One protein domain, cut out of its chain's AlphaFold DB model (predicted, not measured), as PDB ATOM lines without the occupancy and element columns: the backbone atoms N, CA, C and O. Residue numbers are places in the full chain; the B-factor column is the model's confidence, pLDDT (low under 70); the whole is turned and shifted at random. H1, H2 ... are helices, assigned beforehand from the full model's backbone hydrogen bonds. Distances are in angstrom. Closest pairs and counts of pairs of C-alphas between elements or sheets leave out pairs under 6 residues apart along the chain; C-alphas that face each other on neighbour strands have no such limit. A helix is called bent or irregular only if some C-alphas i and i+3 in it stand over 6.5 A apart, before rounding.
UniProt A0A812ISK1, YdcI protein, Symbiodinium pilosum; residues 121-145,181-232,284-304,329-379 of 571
ATOM      1  N   THR A 121     203.130 197.748 291.402       78.69
ATOM      2  CA  THR A 121     203.188 198.931 292.317       78.69
ATOM      3  C   THR A 121     202.132 198.908 293.444       78.69
ATOM      4  O   THR A 121     201.155 198.171 293.375       78.69
ATOM      5  N   ARG A 122     202.298 199.746 294.488       85.12
ATOM      6  CA  ARG A 122     201.393 199.778 295.663       85.12
ATOM      7  C   ARG A 122     199.965 200.230 295.345       85.12
ATOM      8  O   ARG A 122     199.030 199.532 295.714       85.12
ATOM      9  N   ALA A 123     199.792 201.358 294.650       83.25
ATOM     10  CA  ALA A 123     198.465 201.864 294.291       83.25
ATOM     11  C   ALA A 123     197.733 200.912 293.328       83.25
ATOM     12  O   ALA A 123     196.520 200.750 293.422       83.25
ATOM     13  N   GLN A 124     198.471 200.229 292.443       83.44
ATOM     14  CA  GLN A 124     197.921 199.185 291.571       83.44
ATOM     15  C   GLN A 124     197.436 197.972 292.373       83.44
ATOM     16  O   GLN A 124     196.312 197.531 292.155       83.44
ATOM     17  N   VAL A 125     198.232 197.489 293.338       84.31
ATOM     18  CA  VAL A 125     197.830 196.410 294.260       84.31
ATOM     19  C   VAL A 125     196.582 196.812 295.061       84.31
ATOM     20  O   VAL A 125     195.606 196.068 295.088       84.31
ATOM     21  N   ALA A 126     196.556 198.018 295.634       84.56
ATOM     22  CA  ALA A 126     195.401 198.538 296.371       84.56
ATOM     23  C   ALA A 126     194.125 198.647 295.508       84.56
ATOM     24  O   ALA A 126     193.026 198.368 295.987       84.56
ATOM     25  N   LYS A 127     194.262 199.000 294.222       84.38
ATOM     26  CA  LYS A 127     193.156 199.006 293.250       84.38
ATOM     27  C   LYS A 127     192.672 197.599 292.901       84.38
ATOM     28  O   LYS A 127     191.463 197.385 292.881       84.38
ATOM     29  N   SER A 128     193.567 196.629 292.681       84.19
ATOM     30  CA  SER A 128     193.162 195.230 292.442       84.19
ATOM     31  C   SER A 128     192.480 194.583 293.653       84.19
ATOM     32  O   SER A 128     191.676 193.678 293.475       84.19
ATOM     33  N   LEU A 129     192.738 195.097 294.859       86.38
ATOM     34  CA  LEU A 129     192.062 194.724 296.108       86.38
ATOM     35  C   LEU A 129     190.694 195.418 296.301       86.38
ATOM     36  O   LEU A 129     190.079 195.284 297.354       86.38
ATOM     37  N   GLY A 130     190.211 196.180 295.312       84.56
ATOM     38  CA  GLY A 130     188.881 196.799 295.336       84.56
ATOM     39  C   GLY A 130     188.746 198.039 296.229       84.56
ATOM     40  O   GLY A 130     187.627 198.471 296.487       84.56
ATOM     41  N   LEU A 131     189.850 198.643 296.686       89.62
ATOM     42  CA  LEU A 131     189.840 199.728 297.686       89.62
ATOM     43  C   LEU A 131     189.644 201.144 297.103       89.62
ATOM     44  O   LEU A 131     189.705 202.140 297.823       89.62
ATOM     45  N   GLU A 132     189.390 201.258 295.800       85.81
ATOM     46  CA  GLU A 132     189.166 202.543 295.121       85.81
ATOM     47  C   GLU A 132     187.889 203.294 295.572       85.81
ATOM     48  O   GLU A 132     187.979 204.509 295.771       85.81
ATOM     49  N   PRO A 133     186.734 202.644 295.842       88.56
ATOM     50  CA  PRO A 133     185.562 203.326 296.399       88.56
ATOM     51  C   PRO A 133     185.814 203.912 297.796       88.56
ATOM     52  O   PRO A 133     185.312 204.990 298.105       88.56
ATOM     53  N   LEU A 134     186.629 203.242 298.622       86.88
ATOM     54  CA  LEU A 134     187.036 203.755 299.933       86.88
ATOM     55  C   LEU A 134     187.902 205.013 299.789       86.88
ATOM     56  O   LEU A 134     187.646 206.007 300.463       86.88
ATOM     57  N   ALA A 135     188.889 204.996 298.887       87.06
ATOM     58  CA  ALA A 135     189.717 206.166 298.594       87.06
ATOM     59  C   ALA A 135     188.864 207.370 298.146       87.06
ATOM     60  O   ALA A 135     189.009 208.463 298.692       87.06
ATOM     61  N   ALA A 136     187.918 207.154 297.223       85.56
ATOM     62  CA  ALA A 136     186.998 208.195 296.762       85.56
ATOM     63  C   ALA A 136     186.087 208.735 297.884       85.56
ATOM     64  O   ALA A 136     185.883 209.946 297.976       85.56
ATOM     65  N   PHE A 137     185.584 207.866 298.772       85.31
ATOM     66  CA  PHE A 137     184.775 208.290 299.919       85.31
ATOM     67  C   PHE A 137     185.573 209.176 300.886       85.31
ATOM     68  O   PHE A 137     185.086 210.231 301.288       85.31
ATOM     69  N   LEU A 138     186.804 208.778 301.239       85.62
ATOM     70  CA  LEU A 138     187.684 209.567 302.113       85.62
ATOM     71  C   LEU A 138     187.990 210.949 301.509       85.62
ATOM     72  O   LEU A 138     188.029 211.944 302.235       85.62
ATOM     73  N   GLU A 139     188.171 211.030 300.184       85.25
ATOM     74  CA  GLU A 139     188.401 212.303 299.492       85.25
ATOM     75  C   GLU A 139     187.179 213.233 299.556       85.25
ATOM     76  O   GLU A 139     187.331 214.440 299.744       85.25
ATOM     77  N   GLU A 140     185.967 212.698 299.406       83.38
ATOM     78  CA  GLU A 140     184.740 213.499 299.408       83.38
ATOM     79  C   GLU A 140     184.314 213.917 300.825       83.38
ATOM     80  O   GLU A 140     184.065 215.099 301.079       83.38
ATOM     81  N   ALA A 141     184.338 212.990 301.788       81.88
ATOM     82  CA  ALA A 141     183.963 213.252 303.181       81.88
ATOM     83  C   ALA A 141     184.833 214.334 303.860       81.88
ATOM     84  O   ALA A 141     184.375 215.029 304.769       81.88
ATOM     85  N   ALA A 142     186.076 214.529 303.405       80.06
ATOM     86  CA  ALA A 142     186.973 215.563 303.922       80.06
ATOM     87  C   ALA A 142     186.588 217.005 303.504       80.06
ATOM     88  O   ALA A 142     186.923 217.959 304.221       80.06
ATOM     89  N   LYS A 143     185.897 217.184 302.367       77.06
ATOM     90  CA  LYS A 143     185.673 218.497 301.722       77.06
ATOM     91  C   LYS A 143     184.489 219.288 302.284       77.06
ATOM     92  O   LYS A 143     184.521 220.513 302.277       77.06
ATOM     93  N   GLN A 144     183.451 218.625 302.789       69.69
ATOM     94  CA  GLN A 144     182.102 219.211 302.905       69.69
ATOM     95  C   GLN A 144     181.848 220.190 304.086       69.69
ATOM     96  O   GLN A 144     180.708 220.318 304.528       69.69
ATOM     97  N   VAL A 145     182.859 220.904 304.614       51.59
ATOM     98  CA  VAL A 145     182.678 221.935 305.672       51.59
ATOM     99  C   VAL A 145     183.645 223.130 305.515       51.59
ATOM    100  O   VAL A 145     184.859 222.901 305.485       51.59
ATOM    101  N   LYS A 181     179.770 208.494 309.462       68.75
ATOM    102  CA  LYS A 181     180.658 207.385 309.854       68.75
ATOM    103  C   LYS A 181     182.139 207.782 309.875       68.75
ATOM    104  O   LYS A 181     182.608 208.550 309.025       68.75
ATOM    105  N   THR A 182     182.907 207.215 310.805       80.19
ATOM    106  CA  THR A 182     184.364 207.441 310.886       80.19
ATOM    107  C   THR A 182     185.141 206.654 309.815       80.19
ATOM    108  O   THR A 182     184.655 205.625 309.334       80.19
ATOM    109  N   PRO A 183     186.377 207.066 309.453       82.00
ATOM    110  CA  PRO A 183     187.222 206.317 308.516       82.00
ATOM    111  C   PRO A 183     187.376 204.831 308.865       82.00
ATOM    112  O   PRO A 183     187.403 203.993 307.966       82.00
ATOM    113  N   MET A 184     187.440 204.493 310.159       83.38
ATOM    114  CA  MET A 184     187.616 203.113 310.626       83.38
ATOM    115  C   MET A 184     186.352 202.265 310.433       83.38
ATOM    116  O   MET A 184     186.453 201.139 309.955       83.38
ATOM    117  N   GLU A 185     185.164 202.806 310.722       80.81
ATOM    118  CA  GLU A 185     183.874 202.130 310.480       80.81
ATOM    119  C   GLU A 185     183.630 201.840 308.996       80.81
ATOM    120  O   GLU A 185     182.953 200.870 308.649       80.81
ATOM    121  N   ILE A 186     184.149 202.694 308.112       79.94
ATOM    122  CA  ILE A 186     184.015 202.530 306.663       79.94
ATOM    123  C   ILE A 186     185.066 201.540 306.159       79.94
ATOM    124  O   ILE A 186     184.706 200.583 305.484       79.94
ATOM    125  N   ALA A 187     186.332 201.683 306.556       83.62
ATOM    126  CA  ALA A 187     187.395 200.740 306.205       83.62
ATOM    127  C   ALA A 187     187.144 199.308 306.721       83.62
ATOM    128  O   ALA A 187     187.510 198.347 306.048       83.62
ATOM    129  N   ALA A 188     186.447 199.135 307.850       85.75
ATOM    130  CA  ALA A 188     186.015 197.822 308.336       85.75
ATOM    131  C   ALA A 188     185.112 197.055 307.342       85.75
ATOM    132  O   ALA A 188     185.082 195.828 307.369       85.75
ATOM    133  N   GLN A 189     184.421 197.752 306.431       85.06
ATOM    134  CA  GLN A 189     183.574 197.149 305.388       85.06
ATOM    135  C   GLN A 189     184.386 196.626 304.181       85.06
ATOM    136  O   GLN A 189     183.817 195.989 303.301       85.06
ATOM    137  N   PHE A 190     185.703 196.874 304.141       83.00
ATOM    138  CA  PHE A 190     186.619 196.473 303.060       83.00
ATOM    139  C   PHE A 190     187.711 195.483 303.527       83.00
ATOM    140  O   PHE A 190     188.713 195.288 302.837       83.00
ATOM    141  N   ILE A 191     187.544 194.856 304.698       84.81
ATOM    142  CA  ILE A 191     188.443 193.793 305.176       84.81
ATOM    143  C   ILE A 191     188.304 192.563 304.270       84.81
ATOM    144  O   ILE A 191     187.197 192.128 303.954       84.81
ATOM    145  N   THR A 192     189.431 191.977 303.868       78.38
ATOM    146  CA  THR A 192     189.487 190.778 303.014       78.38
ATOM    147  C   THR A 192     190.562 189.807 303.509       78.38
ATOM    148  O   THR A 192     191.385 190.157 304.352       78.38
ATOM    149  N   ALA A 193     190.610 188.591 302.959       70.00
ATOM    150  CA  ALA A 193     191.685 187.638 303.262       70.00
ATOM    151  C   ALA A 193     193.089 188.151 302.865       70.00
ATOM    152  O   ALA A 193     194.084 187.716 303.441       70.00
ATOM    153  N   GLU A 194     193.173 189.083 301.909       68.38
ATOM    154  CA  GLU A 194     194.429 189.701 301.456       68.38
ATOM    155  C   GLU A 194     194.745 191.023 302.185       68.38
ATOM    156  O   GLU A 194     195.896 191.460 302.201       68.38
ATOM    157  N   VAL A 195     193.751 191.638 302.843       77.69
ATOM    158  CA  VAL A 195     193.904 192.830 303.696       77.69
ATOM    159  C   VAL A 195     193.118 192.625 305.004       77.69
ATOM    160  O   VAL A 195     191.968 193.060 305.108       77.69
ATOM    161  N   PRO A 196     193.705 191.934 306.001       78.19
ATOM    162  CA  PRO A 196     192.966 191.413 307.154       78.19
ATOM    163  C   PRO A 196     192.691 192.442 308.263       78.19
ATOM    164  O   PRO A 196     191.989 192.118 309.218       78.19
ATOM    165  N   ASP A 197     193.240 193.658 308.177       87.06
ATOM    166  CA  ASP A 197     193.102 194.682 309.216       87.06
ATOM    167  C   ASP A 197     192.771 196.084 308.668       87.06
ATOM    168  O   ASP A 197     193.140 196.468 307.556       87.06
ATOM    169  N   VAL A 198     192.074 196.870 309.496       85.81
ATOM    170  CA  VAL A 198     191.552 198.208 309.162       85.81
ATOM    171  C   VAL A 198     192.666 199.215 308.839       85.81
ATOM    172  O   VAL A 198     192.470 200.105 308.011       85.81
ATOM    173  N   GLN A 199     193.848 199.089 309.450       86.62
ATOM    174  CA  GLN A 199     194.975 199.997 309.213       86.62
ATOM    175  C   GLN A 199     195.668 199.693 307.882       86.62
ATOM    176  O   GLN A 199     196.055 200.623 307.172       86.62
ATOM    177  N   ALA A 200     195.776 198.420 307.497       84.56
ATOM    178  CA  ALA A 200     196.227 198.015 306.172       84.56
ATOM    179  C   ALA A 200     195.251 198.476 305.074       84.56
ATOM    180  O   ALA A 200     195.704 199.016 304.062       84.56
ATOM    181  N   VAL A 201     193.935 198.367 305.305       87.06
ATOM    182  CA  VAL A 201     192.893 198.904 304.408       87.06
ATOM    183  C   VAL A 201     193.038 200.426 304.229       87.06
ATOM    184  O   VAL A 201     193.176 200.901 303.099       87.06
ATOM    185  N   LEU A 202     193.080 201.200 305.322       87.81
ATOM    186  CA  LEU A 202     193.246 202.664 305.271       87.81
ATOM    187  C   LEU A 202     194.567 203.078 304.605       87.81
ATOM    188  O   LEU A 202     194.601 203.998 303.789       87.81
ATOM    189  N   LYS A 203     195.662 202.372 304.899       91.12
ATOM    190  CA  LYS A 203     196.972 202.607 304.280       91.12
ATOM    191  C   LYS A 203     196.956 202.344 302.773       91.12
ATOM    192  O   LYS A 203     197.552 203.118 302.028       91.12
ATOM    193  N   ALA A 204     196.282 201.292 302.317       87.19
ATOM    194  CA  ALA A 204     196.169 200.975 300.898       87.19
ATOM    195  C   ALA A 204     195.285 201.999 300.153       87.19
ATOM    196  O   ALA A 204     195.652 202.433 299.060       87.19
ATOM    197  N   ALA A 205     194.203 202.486 300.773       90.69
ATOM    198  CA  ALA A 205     193.440 203.627 300.257       90.69
ATOM    199  C   ALA A 205     194.290 204.917 300.192       90.69
ATOM    200  O   ALA A 205     194.248 205.639 299.194       90.69
ATOM    201  N   ARG A 206     195.140 205.175 301.197       93.56
ATOM    202  CA  ARG A 206     196.118 206.279 301.166       93.56
ATOM    203  C   ARG A 206     197.185 206.123 300.083       93.56
ATOM    204  O   ARG A 206     197.558 207.127 299.487       93.56
ATOM    205  N   ASP A 207     197.653 204.909 299.787       91.56
ATOM    206  CA  ASP A 207     198.586 204.647 298.676       91.56
ATOM    207  C   ASP A 207     197.965 205.029 297.309       91.56
ATOM    208  O   ASP A 207     198.683 205.523 296.439       91.56
ATOM    209  N   ILE A 208     196.641 204.876 297.137       90.56
ATOM    210  CA  ILE A 208     195.893 205.351 295.953       90.56
ATOM    211  C   ILE A 208     195.819 206.887 295.934       90.56
ATOM    212  O   ILE A 208     196.229 207.509 294.951       90.56
ATOM    213  N   LEU A 209     195.350 207.498 297.029       91.31
ATOM    214  CA  LEU A 209     195.202 208.955 297.157       91.31
ATOM    215  C   LEU A 209     196.535 209.693 296.970       91.31
ATOM    216  O   LEU A 209     196.593 210.721 296.297       91.31
ATOM    217  N   ALA A 210     197.629 209.152 297.510       91.69
ATOM    218  CA  ALA A 210     198.958 209.735 297.376       91.69
ATOM    219  C   ALA A 210     199.424 209.790 295.909       91.69
ATOM    220  O   ALA A 210     199.983 210.798 295.466       91.69
ATOM    221  N   GLU A 211     199.156 208.734 295.132       90.94
ATOM    222  CA  GLU A 211     199.470 208.688 293.702       90.94
ATOM    223  C   GLU A 211     198.544 209.605 292.880       90.94
ATOM    224  O   GLU A 211     199.005 210.254 291.939       90.94
ATOM    225  N   GLN A 212     197.271 209.747 293.266       89.56
ATOM    226  CA  GLN A 212     196.347 210.717 292.665       89.56
ATOM    227  C   GLN A 212     196.811 212.164 292.910       89.56
ATOM    228  O   GLN A 212     197.016 212.908 291.947       89.56
ATOM    229  N   PHE A 213     197.064 212.562 294.165       89.31
ATOM    230  CA  PHE A 213     197.529 213.913 294.503       89.31
ATOM    231  C   PHE A 213     198.853 214.259 293.814       89.31
ATOM    232  O   PHE A 213     198.966 215.321 293.200       89.31
ATOM    233  N   ALA A 214     199.831 213.348 293.828       85.75
ATOM    234  CA  ALA A 214     201.124 213.565 293.180       85.75
ATOM    235  C   ALA A 214     201.048 213.694 291.645       85.75
ATOM    236  O   ALA A 214     202.024 214.126 291.017       85.75
ATOM    237  N   ASN A 215     199.920 213.330 291.026       81.50
ATOM    238  CA  ASN A 215     199.680 213.452 289.590       81.50
ATOM    239  C   ASN A 215     198.903 214.709 289.170       81.50
ATOM    240  O   ASN A 215     198.921 215.040 287.983       81.50
ATOM    241  N   ARG A 216     198.303 215.465 290.100       80.69
ATOM    242  CA  ARG A 216     197.600 216.711 289.754       80.69
ATOM    243  C   ARG A 216     198.573 217.846 289.397       80.69
ATOM    244  O   ARG A 216     199.629 218.019 290.012       80.69
ATOM    245  N   GLY A 217     198.211 218.646 288.391       71.25
ATOM    246  CA  GLY A 217     199.041 219.754 287.900       71.25
ATOM    247  C   GLY A 217     199.124 220.948 288.859       71.25
ATOM    248  O   GLY A 217     200.186 221.557 288.984       71.25
ATOM    249  N   ASP A 218     198.035 221.236 289.573       76.62
ATOM    250  CA  ASP A 218     197.942 222.282 290.599       76.62
ATOM    251  C   ASP A 218     198.864 221.989 291.794       76.62
ATOM    252  O   ASP A 218     199.708 222.817 292.136       76.62
ATOM    253  N   VAL A 219     198.797 220.773 292.343       80.25
ATOM    254  CA  VAL A 219     199.671 220.257 293.409       80.25
ATOM    255  C   VAL A 219     201.148 220.392 293.028       80.25
ATOM    256  O   VAL A 219     201.946 220.921 293.805       80.25
ATOM    257  N   ARG A 220     201.526 219.978 291.808       83.06
ATOM    258  CA  ARG A 220     202.908 220.106 291.307       83.06
ATOM    259  C   ARG A 220     203.348 221.563 291.174       83.06
ATOM    260  O   ARG A 220     204.481 221.886 291.532       83.06
ATOM    261  N   GLN A 221     202.483 222.445 290.671       79.81
ATOM    262  CA  GLN A 221     202.811 223.860 290.503       79.81
ATOM    263  C   GLN A 221     202.922 224.593 291.846       79.81
ATOM    264  O   GLN A 221     203.831 225.411 292.014       79.81
ATOM    265  N   LEU A 222     202.065 224.276 292.819       82.12
ATOM    266  CA  LEU A 222     202.152 224.821 294.171       82.12
ATOM    267  C   LEU A 222     203.425 224.336 294.882       82.12
ATOM    268  O   LEU A 222     204.185 225.162 295.386       82.12
ATOM    269  N   ALA A 223     203.726 223.034 294.831       84.31
ATOM    270  CA  ALA A 223     204.949 222.473 295.408       84.31
ATOM    271  C   ALA A 223     206.224 223.092 294.805       84.31
ATOM    272  O   ALA A 223     207.128 223.472 295.549       84.31
ATOM    273  N   ARG A 224     206.273 223.288 293.477       84.00
ATOM    274  CA  ARG A 224     207.352 224.038 292.806       84.00
ATOM    275  C   ARG A 224     207.461 225.468 293.342       84.00
ATOM    276  O   ARG A 224     208.543 225.892 293.734       84.00
ATOM    277  N   THR A 225     206.343 226.195 293.378       82.12
ATOM    278  CA  THR A 225     206.296 227.618 293.763       82.12
ATOM    279  C   THR A 225     206.736 227.845 295.211       82.12
ATOM    280  O   THR A 225     207.477 228.788 295.479       82.12
ATOM    281  N   VAL A 226     206.319 226.971 296.134       86.25
ATOM    282  CA  VAL A 226     206.688 227.045 297.556       86.25
ATOM    283  C   VAL A 226     208.144 226.634 297.776       86.25
ATOM    284  O   VAL A 226     208.877 227.345 298.459       86.25
ATOM    285  N   LEU A 227     208.590 225.506 297.214       87.25
ATOM    286  CA  LEU A 227     209.895 224.939 297.568       87.25
ATOM    287  C   LEU A 227     211.080 225.608 296.861       87.25
ATOM    288  O   LEU A 227     212.167 225.645 297.432       87.25
ATOM    289  N   GLU A 228     210.913 226.176 295.663       84.25
ATOM    290  CA  GLU A 228     212.037 226.720 294.879       84.25
ATOM    291  C   GLU A 228     212.811 227.881 295.527       84.25
ATOM    292  O   GLU A 228     213.963 228.130 295.164       84.25
ATOM    293  N   SER A 229     212.188 228.625 296.440       84.69
ATOM    294  CA  SER A 229     212.838 229.689 297.219       84.69
ATOM    295  C   SER A 229     213.425 229.191 298.544       84.69
ATOM    296  O   SER A 229     214.291 229.861 299.104       84.69
ATOM    297  N   LYS A 230     212.969 228.030 299.028       89.50
ATOM    298  CA  LYS A 230     213.266 227.463 300.353       89.50
ATOM    299  C   LYS A 230     214.331 226.357 300.305       89.50
ATOM    300  O   LYS A 230     215.106 226.198 301.245       89.50
ATOM    301  N   VAL A 231     214.409 225.611 299.202       93.81
ATOM    302  CA  VAL A 231     215.306 224.456 299.060       93.81
ATOM    303  C   VAL A 231     216.785 224.846 298.930       93.81
ATOM    304  O   VAL A 231     217.171 225.723 298.145       93.81
ATOM    305  N   ARG A 232     217.638 224.147 299.686       95.81
ATOM    306  CA  ARG A 232     219.100 224.255 299.622       95.81
ATOM    307  C   ARG A 232     219.698 223.054 298.905       95.81
ATOM    308  O   ARG A 232     219.415 221.910 299.241       95.81
ATOM    309  N   SER A 284     213.577 222.351 305.097       90.88
ATOM    310  CA  SER A 284     213.344 222.278 306.546       90.88
ATOM    311  C   SER A 284     212.040 221.536 306.894       90.88
ATOM    312  O   SER A 284     211.157 221.332 306.050       90.88
ATOM    313  N   ALA A 285     211.901 221.136 308.160       87.81
ATOM    314  CA  ALA A 285     210.656 220.564 308.678       87.81
ATOM    315  C   ALA A 285     209.509 221.595 308.674       87.81
ATOM    316  O   ALA A 285     208.370 221.252 308.354       87.81
ATOM    317  N   GLU A 286     209.823 222.865 308.942       87.88
ATOM    318  CA  GLU A 286     208.889 223.997 308.899       87.88
ATOM    319  C   GLU A 286     208.392 224.257 307.470       87.88
ATOM    320  O   GLU A 286     207.192 224.397 307.240       87.88
ATOM    321  N   ASP A 287     209.293 224.243 306.483       88.75
ATOM    322  CA  ASP A 287     208.958 224.412 305.064       88.75
ATOM    323  C   ASP A 287     208.133 223.242 304.521       88.75
ATOM    324  O   ASP A 287     207.199 223.447 303.746       88.75
ATOM    325  N   SER A 288     208.460 222.022 304.955       87.69
ATOM    326  CA  SER A 288     207.709 220.811 304.619       87.69
ATOM    327  C   SER A 288     206.293 220.853 305.200       87.69
ATOM    328  O   SER A 288     205.333 220.566 304.491       87.69
ATOM    329  N   THR A 289     206.152 221.275 306.460       87.69
ATOM    330  CA  THR A 289     204.846 221.462 307.117       87.69
ATOM    331  C   THR A 289     204.040 222.557 306.418       87.69
ATOM    332  O   THR A 289     202.915 222.306 305.997       87.69
ATOM    333  N   SER A 290     204.666 223.711 306.151       86.62
ATOM    334  CA  SER A 290     204.071 224.829 305.402       86.62
ATOM    335  C   SER A 290     203.523 224.399 304.036       86.62
ATOM    336  O   SER A 290     202.471 224.872 303.610       86.62
ATOM    337  N   LEU A 291     204.232 223.510 303.327       87.50
ATOM    338  CA  LEU A 291     203.758 222.961 302.060       87.50
ATOM    339  C   LEU A 291     202.552 222.036 302.259       87.50
ATOM    340  O   LEU A 291     201.591 222.152 301.509       87.50
ATOM    341  N   LEU A 292     202.580 221.134 303.244       88.88
ATOM    342  CA  LEU A 292     201.455 220.231 303.516       88.88
ATOM    343  C   LEU A 292     200.189 220.998 303.918       88.88
ATOM    344  O   LEU A 292     199.096 220.629 303.493       88.88
ATOM    345  N   ASP A 293     200.331 222.101 304.651       87.25
ATOM    346  CA  ASP A 293     199.218 222.982 305.017       87.25
ATOM    347  C   ASP A 293     198.672 223.755 303.802       87.25
ATOM    348  O   ASP A 293     197.458 223.847 303.622       87.25
ATOM    349  N   ALA A 294     199.549 224.235 302.910       84.75
ATOM    350  CA  ALA A 294     199.149 224.873 301.652       84.75
ATOM    351  C   ALA A 294     198.508 223.889 300.650       84.75
ATOM    352  O   ALA A 294     197.587 224.255 299.915       84.75
ATOM    353  N   LEU A 295     198.965 222.633 300.619       86.25
ATOM    354  CA  LEU A 295     198.337 221.559 299.847       86.25
ATOM    355  C   LEU A 295     196.965 221.192 300.425       86.25
ATOM    356  O   LEU A 295     196.028 220.996 299.655       86.25
ATOM    357  N   MET A 296     196.825 221.156 301.754       86.56
ATOM    358  CA  MET A 296     195.554 220.885 302.428       86.56
ATOM    359  C   MET A 296     194.514 221.984 302.164       86.56
ATOM    360  O   MET A 296     193.392 221.664 301.782       86.56
ATOM    361  N   SER A 297     194.861 223.269 302.294       83.19
ATOM    362  CA  SER A 297     193.916 224.363 301.998       83.19
ATOM    363  C   SER A 297     193.510 224.396 300.519       83.19
ATOM    364  O   SER A 297     192.330 224.543 300.201       83.19
ATOM    365  N   THR A 298     194.459 224.143 299.610       81.56
ATOM    366  CA  THR A 298     194.185 223.998 298.167       81.56
ATOM    367  C   THR A 298     193.262 222.808 297.876       81.56
ATOM    368  O   THR A 298     192.369 222.917 297.038       81.56
ATOM    369  N   PHE A 299     193.439 221.686 298.578       80.50
ATOM    370  CA  PHE A 299     192.579 220.505 298.470       80.50
ATOM    371  C   PHE A 299     191.150 220.759 298.982       80.50
ATOM    372  O   PHE A 299     190.188 220.356 298.331       80.50
ATOM    373  N   LEU A 300     191.011 221.451 300.118       79.19
ATOM    374  CA  LEU A 300     189.716 221.792 300.720       79.19
ATOM    375  C   LEU A 300     188.951 222.886 299.953       79.19
ATOM    376  O   LEU A 300     187.784 223.131 300.244       79.19
ATOM    377  N   GLY A 301     189.582 223.534 298.967       66.44
ATOM    378  CA  GLY A 301     188.975 224.627 298.204       66.44
ATOM    379  C   GLY A 301     188.912 225.954 298.967       66.44
ATOM    380  O   GLY A 301     188.227 226.879 298.521       66.44
ATOM    381  N   ASP A 302     189.638 226.072 300.084       58.44
ATOM    382  CA  ASP A 302     189.748 227.312 300.844       58.44
ATOM    383  C   ASP A 302     190.389 228.386 299.962       58.44
ATOM    384  O   ASP A 302     191.578 228.342 299.629       58.44
ATOM    385  N   ARG A 303     189.588 229.384 299.568       42.53
ATOM    386  CA  ARG A 303     190.082 230.550 298.831       42.53
ATOM    387  C   ARG A 303     191.077 231.292 299.716       42.53
ATOM    388  O   ARG A 303     190.664 232.053 300.587       42.53
ATOM    389  N   VAL A 304     192.372 231.101 299.458       40.50
ATOM    390  CA  VAL A 304     193.458 231.824 300.133       40.50
ATOM    391  C   VAL A 304     193.208 233.323 299.997       40.50
ATOM    392  O   VAL A 304     193.410 233.919 298.935       40.50
ATOM    393  N   ARG A 329     184.546 214.148 310.694       64.69
ATOM    394  CA  ARG A 329     185.193 214.990 309.670       64.69
ATOM    395  C   ARG A 329     186.648 215.335 309.988       64.69
ATOM    396  O   ARG A 329     187.457 215.434 309.067       64.69
ATOM    397  N   ALA A 330     186.999 215.479 311.268       72.12
ATOM    398  CA  ALA A 330     188.392 215.658 311.680       72.12
ATOM    399  C   ALA A 330     189.239 214.417 311.336       72.12
ATOM    400  O   ALA A 330     190.335 214.553 310.792       72.12
ATOM    401  N   ALA A 331     188.696 213.213 311.558       79.31
ATOM    402  CA  ALA A 331     189.362 211.960 311.205       79.31
ATOM    403  C   ALA A 331     189.532 211.786 309.680       79.31
ATOM    404  O   ALA A 331     190.621 211.436 309.229       79.31
ATOM    405  N   HIS A 332     188.514 212.112 308.869       81.12
ATOM    406  CA  HIS A 332     188.637 212.100 307.397       81.12
ATOM    407  C   HIS A 332     189.752 213.039 306.900       81.12
ATOM    408  O   HIS A 332     190.579 212.645 306.079       81.12
ATOM    409  N   ARG A 333     189.859 214.257 307.454       84.75
ATOM    410  CA  ARG A 333     190.948 215.199 307.115       84.75
ATOM    411  C   ARG A 333     192.337 214.716 307.553       84.75
ATOM    412  O   ARG A 333     193.320 215.042 306.884       84.75
ATOM    413  N   ALA A 334     192.439 213.922 308.621       86.50
ATOM    414  CA  ALA A 334     193.703 213.322 309.052       86.50
ATOM    415  C   ALA A 334     194.229 212.282 308.043       86.50
ATOM    416  O   ALA A 334     195.401 212.340 307.668       86.50
ATOM    417  N   GLU A 335     193.368 211.399 307.523       89.94
ATOM    418  CA  GLU A 335     193.753 210.427 306.485       89.94
ATOM    419  C   GLU A 335     194.221 211.124 305.191       89.94
ATOM    420  O   GLU A 335     195.239 210.734 304.614       89.94
ATOM    421  N   ILE A 336     193.565 212.222 304.781       91.31
ATOM    422  CA  ILE A 336     194.028 213.041 303.645       91.31
ATOM    423  C   ILE A 336     195.387 213.699 303.926       91.31
ATOM    424  O   ILE A 336     196.243 213.721 303.039       91.31
ATOM    425  N   ARG A 337     195.648 214.190 305.149       91.56
ATOM    426  CA  ARG A 337     196.966 214.750 305.507       91.56
ATOM    427  C   ARG A 337     198.070 213.700 305.365       91.56
ATOM    428  O   ARG A 337     199.115 213.997 304.794       91.56
ATOM    429  N   LEU A 338     197.814 212.474 305.819       92.44
ATOM    430  CA  LEU A 338     198.749 211.351 305.714       92.44
ATOM    431  C   LEU A 338     198.972 210.908 304.253       92.44
ATOM    432  O   LEU A 338     200.096 210.559 303.889       92.44
ATOM    433  N   ALA A 339     197.944 210.963 303.397       92.25
ATOM    434  CA  ALA A 339     198.091 210.734 301.955       92.25
ATOM    435  C   ALA A 339     198.927 211.831 301.268       92.25
ATOM    436  O   ALA A 339     199.804 211.525 300.459       92.25
ATOM    437  N   LEU A 340     198.701 213.107 301.609       91.69
ATOM    438  CA  LEU A 340     199.492 214.236 301.102       91.69
ATOM    439  C   LEU A 340     200.953 214.188 301.581       91.69
ATOM    440  O   LEU A 340     201.856 214.550 300.828       91.69
ATOM    441  N   GLU A 341     201.206 213.708 302.800       93.50
ATOM    442  CA  GLU A 341     202.556 213.549 303.345       93.50
ATOM    443  C   GLU A 341     203.365 212.467 302.612       93.50
ATOM    444  O   GLU A 341     204.527 212.699 302.260       93.50
ATOM    445  N   ASP A 342     202.760 211.312 302.318       93.19
ATOM    446  CA  ASP A 342     203.399 210.287 301.487       93.19
ATOM    447  C   ASP A 342     203.541 210.753 300.025       93.19
ATOM    448  O   ASP A 342     204.624 210.614 299.454       93.19
ATOM    449  N   ALA A 343     202.530 211.416 299.446       91.25
ATOM    450  CA  ALA A 343     202.629 212.032 298.117       91.25
ATOM    451  C   ALA A 343     203.815 213.006 298.020       91.25
ATOM    452  O   ALA A 343     204.585 212.964 297.055       91.25
ATOM    453  N   TYR A 344     203.999 213.850 299.040       93.06
ATOM    454  CA  TYR A 344     205.134 214.761 299.148       93.06
ATOM    455  C   TYR A 344     206.466 214.003 299.196       93.06
ATOM    456  O   TYR A 344     207.305 214.184 298.309       93.06
ATOM    457  N   LYS A 345     206.647 213.131 300.194       91.94
ATOM    458  CA  LYS A 345     207.927 212.458 300.473       91.94
ATOM    459  C   LYS A 345     208.332 211.458 299.386       91.94
ATOM    460  O   LYS A 345     209.503 211.396 299.019       91.94
ATOM    461  N   ARG A 346     207.384 210.663 298.881       93.19
ATOM    462  CA  ARG A 346     207.643 209.518 297.990       93.19
ATOM    463  C   ARG A 346     207.617 209.876 296.506       93.19
ATOM    464  O   ARG A 346     208.312 209.224 295.728       93.19
ATOM    465  N   LEU A 347     206.827 210.875 296.101       89.94
ATOM    466  CA  LEU A 347     206.521 211.127 294.687       89.94
ATOM    467  C   LEU A 347     206.900 212.548 294.233       89.94
ATOM    468  O   LEU A 347     207.658 212.693 293.272       89.94
ATOM    469  N   LEU A 348     206.420 213.588 294.925       88.75
ATOM    470  CA  LEU A 348     206.625 214.989 294.530       88.75
ATOM    471  C   LEU A 348     208.062 215.470 294.761       88.75
ATOM    472  O   LEU A 348     208.645 216.062 293.854       88.75
ATOM    473  N   LEU A 349     208.657 215.201 295.927       90.94
ATOM    474  CA  LEU A 349     210.027 215.637 296.215       90.94
ATOM    475  C   LEU A 349     211.048 215.004 295.244       90.94
ATOM    476  O   LEU A 349     211.749 215.765 294.574       90.94
ATOM    477  N   PRO A 350     211.078 213.671 295.015       91.06
ATOM    478  CA  PRO A 350     211.970 213.082 294.012       91.06
ATOM    479  C   PRO A 350     211.711 213.575 292.579       91.06
ATOM    480  O   PRO A 350     212.622 213.567 291.751       91.06
ATOM    481  N   PHE A 351     210.479 213.983 292.247       89.38
ATOM    482  CA  PHE A 351     210.171 214.623 290.964       89.38
ATOM    483  C   PHE A 351     210.834 216.005 290.855       89.38
ATOM    484  O   PHE A 351     211.543 216.256 289.877       89.38
ATOM    485  N   LEU A 352     210.678 216.855 291.872       89.44
ATOM    486  CA  LEU A 352     211.261 218.197 291.907       89.44
ATOM    487  C   LEU A 352     212.797 218.166 291.939       89.44
ATOM    488  O   LEU A 352     213.424 218.920 291.200       89.44
ATOM    489  N   GLU A 353     213.422 217.240 292.677       93.31
ATOM    490  CA  GLU A 353     214.884 217.056 292.651       93.31
ATOM    491  C   GLU A 353     215.420 216.810 291.232       93.31
ATOM    492  O   GLU A 353     216.440 217.380 290.835       93.31
ATOM    493  N   ARG A 354     214.730 215.979 290.436       90.81
ATOM    494  CA  ARG A 354     215.111 215.699 289.040       90.81
ATOM    495  C   ARG A 354     214.931 216.920 288.137       90.81
ATOM    496  O   ARG A 354     215.742 217.126 287.234       90.81
ATOM    497  N   GLU A 355     213.900 217.724 288.379       89.06
ATOM    498  CA  GLU A 355     213.645 218.970 287.652       89.06
ATOM    499  C   GLU A 355     214.719 220.029 287.954       89.06
ATOM    500  O   GLU A 355     215.343 220.563 287.033       89.06
ATOM    501  N   TRP A 356     215.023 220.259 289.234       93.50
ATOM    502  CA  TRP A 356     216.055 221.200 289.674       93.50
ATOM    503  C   TRP A 356     217.455 220.790 289.193       93.50
ATOM    504  O   TRP A 356     218.176 221.628 288.648       93.50
ATOM    505  N   ARG A 357     217.815 219.498 289.290       93.19
ATOM    506  CA  ARG A 357     219.065 218.947 288.721       93.19
ATOM    507  C   ARG A 357     219.179 219.194 287.213       93.19
ATOM    508  O   ARG A 357     220.272 219.487 286.736       93.19
ATOM    509  N   ARG A 358     218.075 219.087 286.458       88.69
ATOM    510  CA  ARG A 358     218.060 219.353 285.007       88.69
ATOM    511  C   ARG A 358     218.280 220.836 284.705       88.69
ATOM    512  O   ARG A 358     219.128 221.152 283.875       88.69
ATOM    513  N   ARG A 359     217.560 221.730 285.395       88.88
ATOM    514  CA  ARG A 359     217.660 223.186 285.184       88.88
ATOM    515  C   ARG A 359     219.067 223.712 285.472       88.88
ATOM    516  O   ARG A 359     219.627 224.410 284.633       88.88
ATOM    517  N   LEU A 360     219.651 223.324 286.611       90.25
ATOM    518  CA  LEU A 360     221.014 223.722 286.982       90.25
ATOM    519  C   LEU A 360     222.066 223.218 285.982       90.25
ATOM    520  O   LEU A 360     223.032 223.928 285.717       90.25
ATOM    521  N   LYS A 361     221.878 222.020 285.401       90.12
ATOM    522  CA  LYS A 361     222.780 221.497 284.364       90.12
ATOM    523  C   LYS A 361     222.730 222.356 283.101       90.12
ATOM    524  O   LYS A 361     223.775 222.812 282.653       90.12
ATOM    525  N   GLN A 362     221.532 222.606 282.570       85.12
ATOM    526  CA  GLN A 362     221.350 223.369 281.332       85.12
ATOM    527  C   GLN A 362     221.958 224.776 281.441       85.12
ATOM    528  O   GLN A 362     222.807 225.138 280.633       85.12
ATOM    529  N   GLN A 363     221.619 225.508 282.510       84.69
ATOM    530  CA  GLN A 363     222.164 226.846 282.778       84.69
ATOM    531  C   GLN A 363     223.701 226.874 282.833       84.69
ATOM    532  O   GLN A 363     224.305 227.909 282.561       84.69
ATOM    533  N   ALA A 364     224.336 225.753 283.192       85.50
ATOM    534  CA  ALA A 364     225.784 225.651 283.278       85.50
ATOM    535  C   ALA A 364     226.477 225.237 281.973       85.50
ATOM    536  O   ALA A 364     227.657 225.535 281.793       85.50
ATOM    537  N   GLU A 365     225.761 224.577 281.066       75.00
ATOM    538  CA  GLU A 365     226.260 224.256 279.727       75.00
ATOM    539  C   GLU A 365     226.196 225.493 278.815       75.00
ATOM    540  O   GLU A 365     227.166 225.779 278.111       75.00
ATOM    541  N   ASP A 366     225.129 226.294 278.914       75.12
ATOM    542  CA  ASP A 366     224.942 227.519 278.124       75.12
ATOM    543  C   ASP A 366     226.070 228.561 278.357       75.12
ATOM    544  O   ASP A 366     226.696 229.031 277.402       75.12
ATOM    545  N   GLU A 367     226.411 228.875 279.621       81.19
ATOM    546  CA  GLU A 367     227.473 229.850 279.979       81.19
ATOM    547  C   GLU A 367     228.870 229.428 279.465       81.19
ATOM    548  O   GLU A 367     229.706 230.267 279.090       81.19
ATOM    549  N   ALA A 368     229.128 228.117 279.410       71.25
ATOM    550  CA  ALA A 368     230.394 227.566 278.943       71.25
ATOM    551  C   ALA A 368     230.584 227.786 277.431       71.25
ATOM    552  O   ALA A 368     231.619 228.313 277.004       71.25
ATOM    553  N   PHE A 369     229.575 227.454 276.616       64.75
ATOM    554  CA  PHE A 369     229.662 227.579 275.155       64.75
ATOM    555  C   PHE A 369     229.839 229.030 274.689       64.75
ATOM    556  O   PHE A 369     230.666 229.303 273.809       64.75
ATOM    557  N   ASP A 370     229.141 229.979 275.316       64.06
ATOM    558  CA  ASP A 370     229.260 231.405 274.987       64.06
ATOM    559  C   ASP A 370     230.643 231.981 275.329       64.06
ATOM    560  O   ASP A 370     231.096 232.967 274.734       64.06
ATOM    561  N   THR A 371     231.352 231.366 276.275       62.59
ATOM    562  CA  THR A 371     232.745 231.696 276.603       62.59
ATOM    563  C   THR A 371     233.712 231.144 275.555       62.59
ATOM    564  O   THR A 371     234.597 231.872 275.097       62.59
ATOM    565  N   TYR A 372     233.507 229.913 275.077       62.22
ATOM    566  CA  TYR A 372     234.337 229.326 274.017       62.22
ATOM    567  C   TYR A 372     234.216 230.096 272.689       62.22
ATOM    568  O   TYR A 372     235.230 230.410 272.058       62.22
ATOM    569  N   ARG A 373     232.993 230.483 272.296       44.72
ATOM    570  CA  ARG A 373     232.696 231.175 271.024       44.72
ATOM    571  C   ARG A 373     233.475 232.484 270.837       44.72
ATOM    572  O   ARG A 373     233.890 232.801 269.722       44.72
ATOM    573  N   ARG A 374     233.683 233.251 271.914       51.06
ATOM    574  CA  ARG A 374     234.382 234.552 271.877       51.06
ATOM    575  C   ARG A 374     235.893 234.420 271.668       51.06
ATOM    576  O   ARG A 374     236.487 235.283 271.024       51.06
ATOM    577  N   ASN A 375     236.500 233.332 272.140       47.59
ATOM    578  CA  ASN A 375     237.954 233.136 272.104       47.59
ATOM    579  C   ASN A 375     238.491 232.707 270.725       47.59
ATOM    580  O   ASN A 375     239.684 232.857 270.459       47.59
ATOM    581  N   LEU A 376     237.626 232.204 269.837       39.66
ATOM    582  CA  LEU A 376     238.020 231.680 268.524       39.66
ATOM    583  C   LEU A 376     238.286 232.778 267.472       39.66
ATOM    584  O   LEU A 376     239.146 232.618 266.615       39.66
ATOM    585  N   LYS A 377     237.580 233.917 267.538       39.34
ATOM    586  CA  LYS A 377     237.549 234.927 266.457       39.34
ATOM    587  C   LYS A 377     238.830 235.756 266.248       39.34
ATOM    588  O   LYS A 377     238.888 236.499 265.275       39.34
ATOM    589  N   LYS A 378     239.833 235.673 267.130       45.91
ATOM    590  CA  LYS A 378     241.048 236.522 267.104       45.91
ATOM    591  C   LYS A 378     242.299 235.806 266.552       45.91
ATOM    592  O   LYS A 378     243.405 236.067 267.019       45.91
ATOM    593  N   LYS A 379     242.132 234.828 265.650       45.31
ATOM    594  CA  LYS A 379     243.216 233.945 265.171       45.31
ATOM    595  C   LYS A 379     243.000 233.490 263.714       45.31
ATOM    596  O   LYS A 379     242.356 232.471 263.490       45.31
TER     597      LYS A 379
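Overview. This is residues 121 to 145, 181 to 232, 284 to 304 and 329 to 379 of the 571 residues of the protein "YdcI protein" of Symbiodinium pilosum (UniProt A0A812ISK1). A compact head of crossed helices has one long helical arm sticking out of it. The long helix H7 is bent: its first arm, H7a, runs through the head, with H4 packed on one side and H6 largely on the other, while residues 357 to 379, of which 357 to 376 belong to H7, stick out alone. H1, H2 and H3 gather round H4, and H5 packs on H6. The printed part has 149 residues with seven named helices, H1 to H7 in chain order, and no named strand; its class is all helix. It is loose, with a radius of gyration of the C-alphas of 21.1 A, and spans 81 by 36 by 23 A.

Arrangement. H1, residues 122 to 128, touches residues 204 to 211 of H4, residues 198 to 215; the closest C-alphas, of Ala 123 and Ile 208, are 4.6 A apart. H2, residues 132 to 141, is about perpendicular to H4, at 78 degrees, and touches it at Ala 135 and Ala 205, the closest C-alphas, 4.8 A apart. H3, residues 183 to 190, touches H2 at a shallow tilt of 21 degrees, opposite ways, with the C-alphas of Leu 134 and Ala 187 closest at 7.0 A. By its hydrogen bonds H7, residues 329 to 376, was assigned as one helix, but it is bent: C-alphas 346 and 349 are 6.8 A apart. H7a, residues 329 to 346, touches H4 at a steep tilt of 59 degrees, the same way; the C-alphas of Ala 210 and Ala 343 are closest, at 4.4 A. H6, residues 285 to 300, touches H7a at a steep tilt of 55 degrees, opposite ways, with Leu 292 and Leu 340 closest, their C-alphas 6.8 A apart. H5, residues 217 to 227, touches H6 at a shallow tilt of 28 degrees, opposite ways; the closest C-alphas, of Val 219 and Leu 295, are 6.7 A apart. H7b, residues 349 to 376, touches no helix. Every O i to N i+4 pair is within hydrogen-bond range in H1, H2, H4, H5, H6 and H7a, but 2 of 4 are in H3 and 19 of 24 in H7b.

Along the chain. H1 begins at C-alpha 122, (201.393, 199.778, 295.663). H4 is 26.1 A long, H6 22.4 A, H7a 25.9 A and H7b 42.5 A. H7b ends at C-alpha 376, (238.020, 231.680, 268.524).

Size, cuts and confidence. The C-alphas farthest apart, of Lys 181 and Lys 379, are 81.3 A apart. Three cuts leave out residues 146 to 180, 233 to 283 and 305 to 328, with C-alpha gaps of 15.3, 9.2 and 21.0 A. Of the links printed whole, none is long. Mean pLDDT of the printed part is 81.7, and residues 369 to 379 are among those under 70.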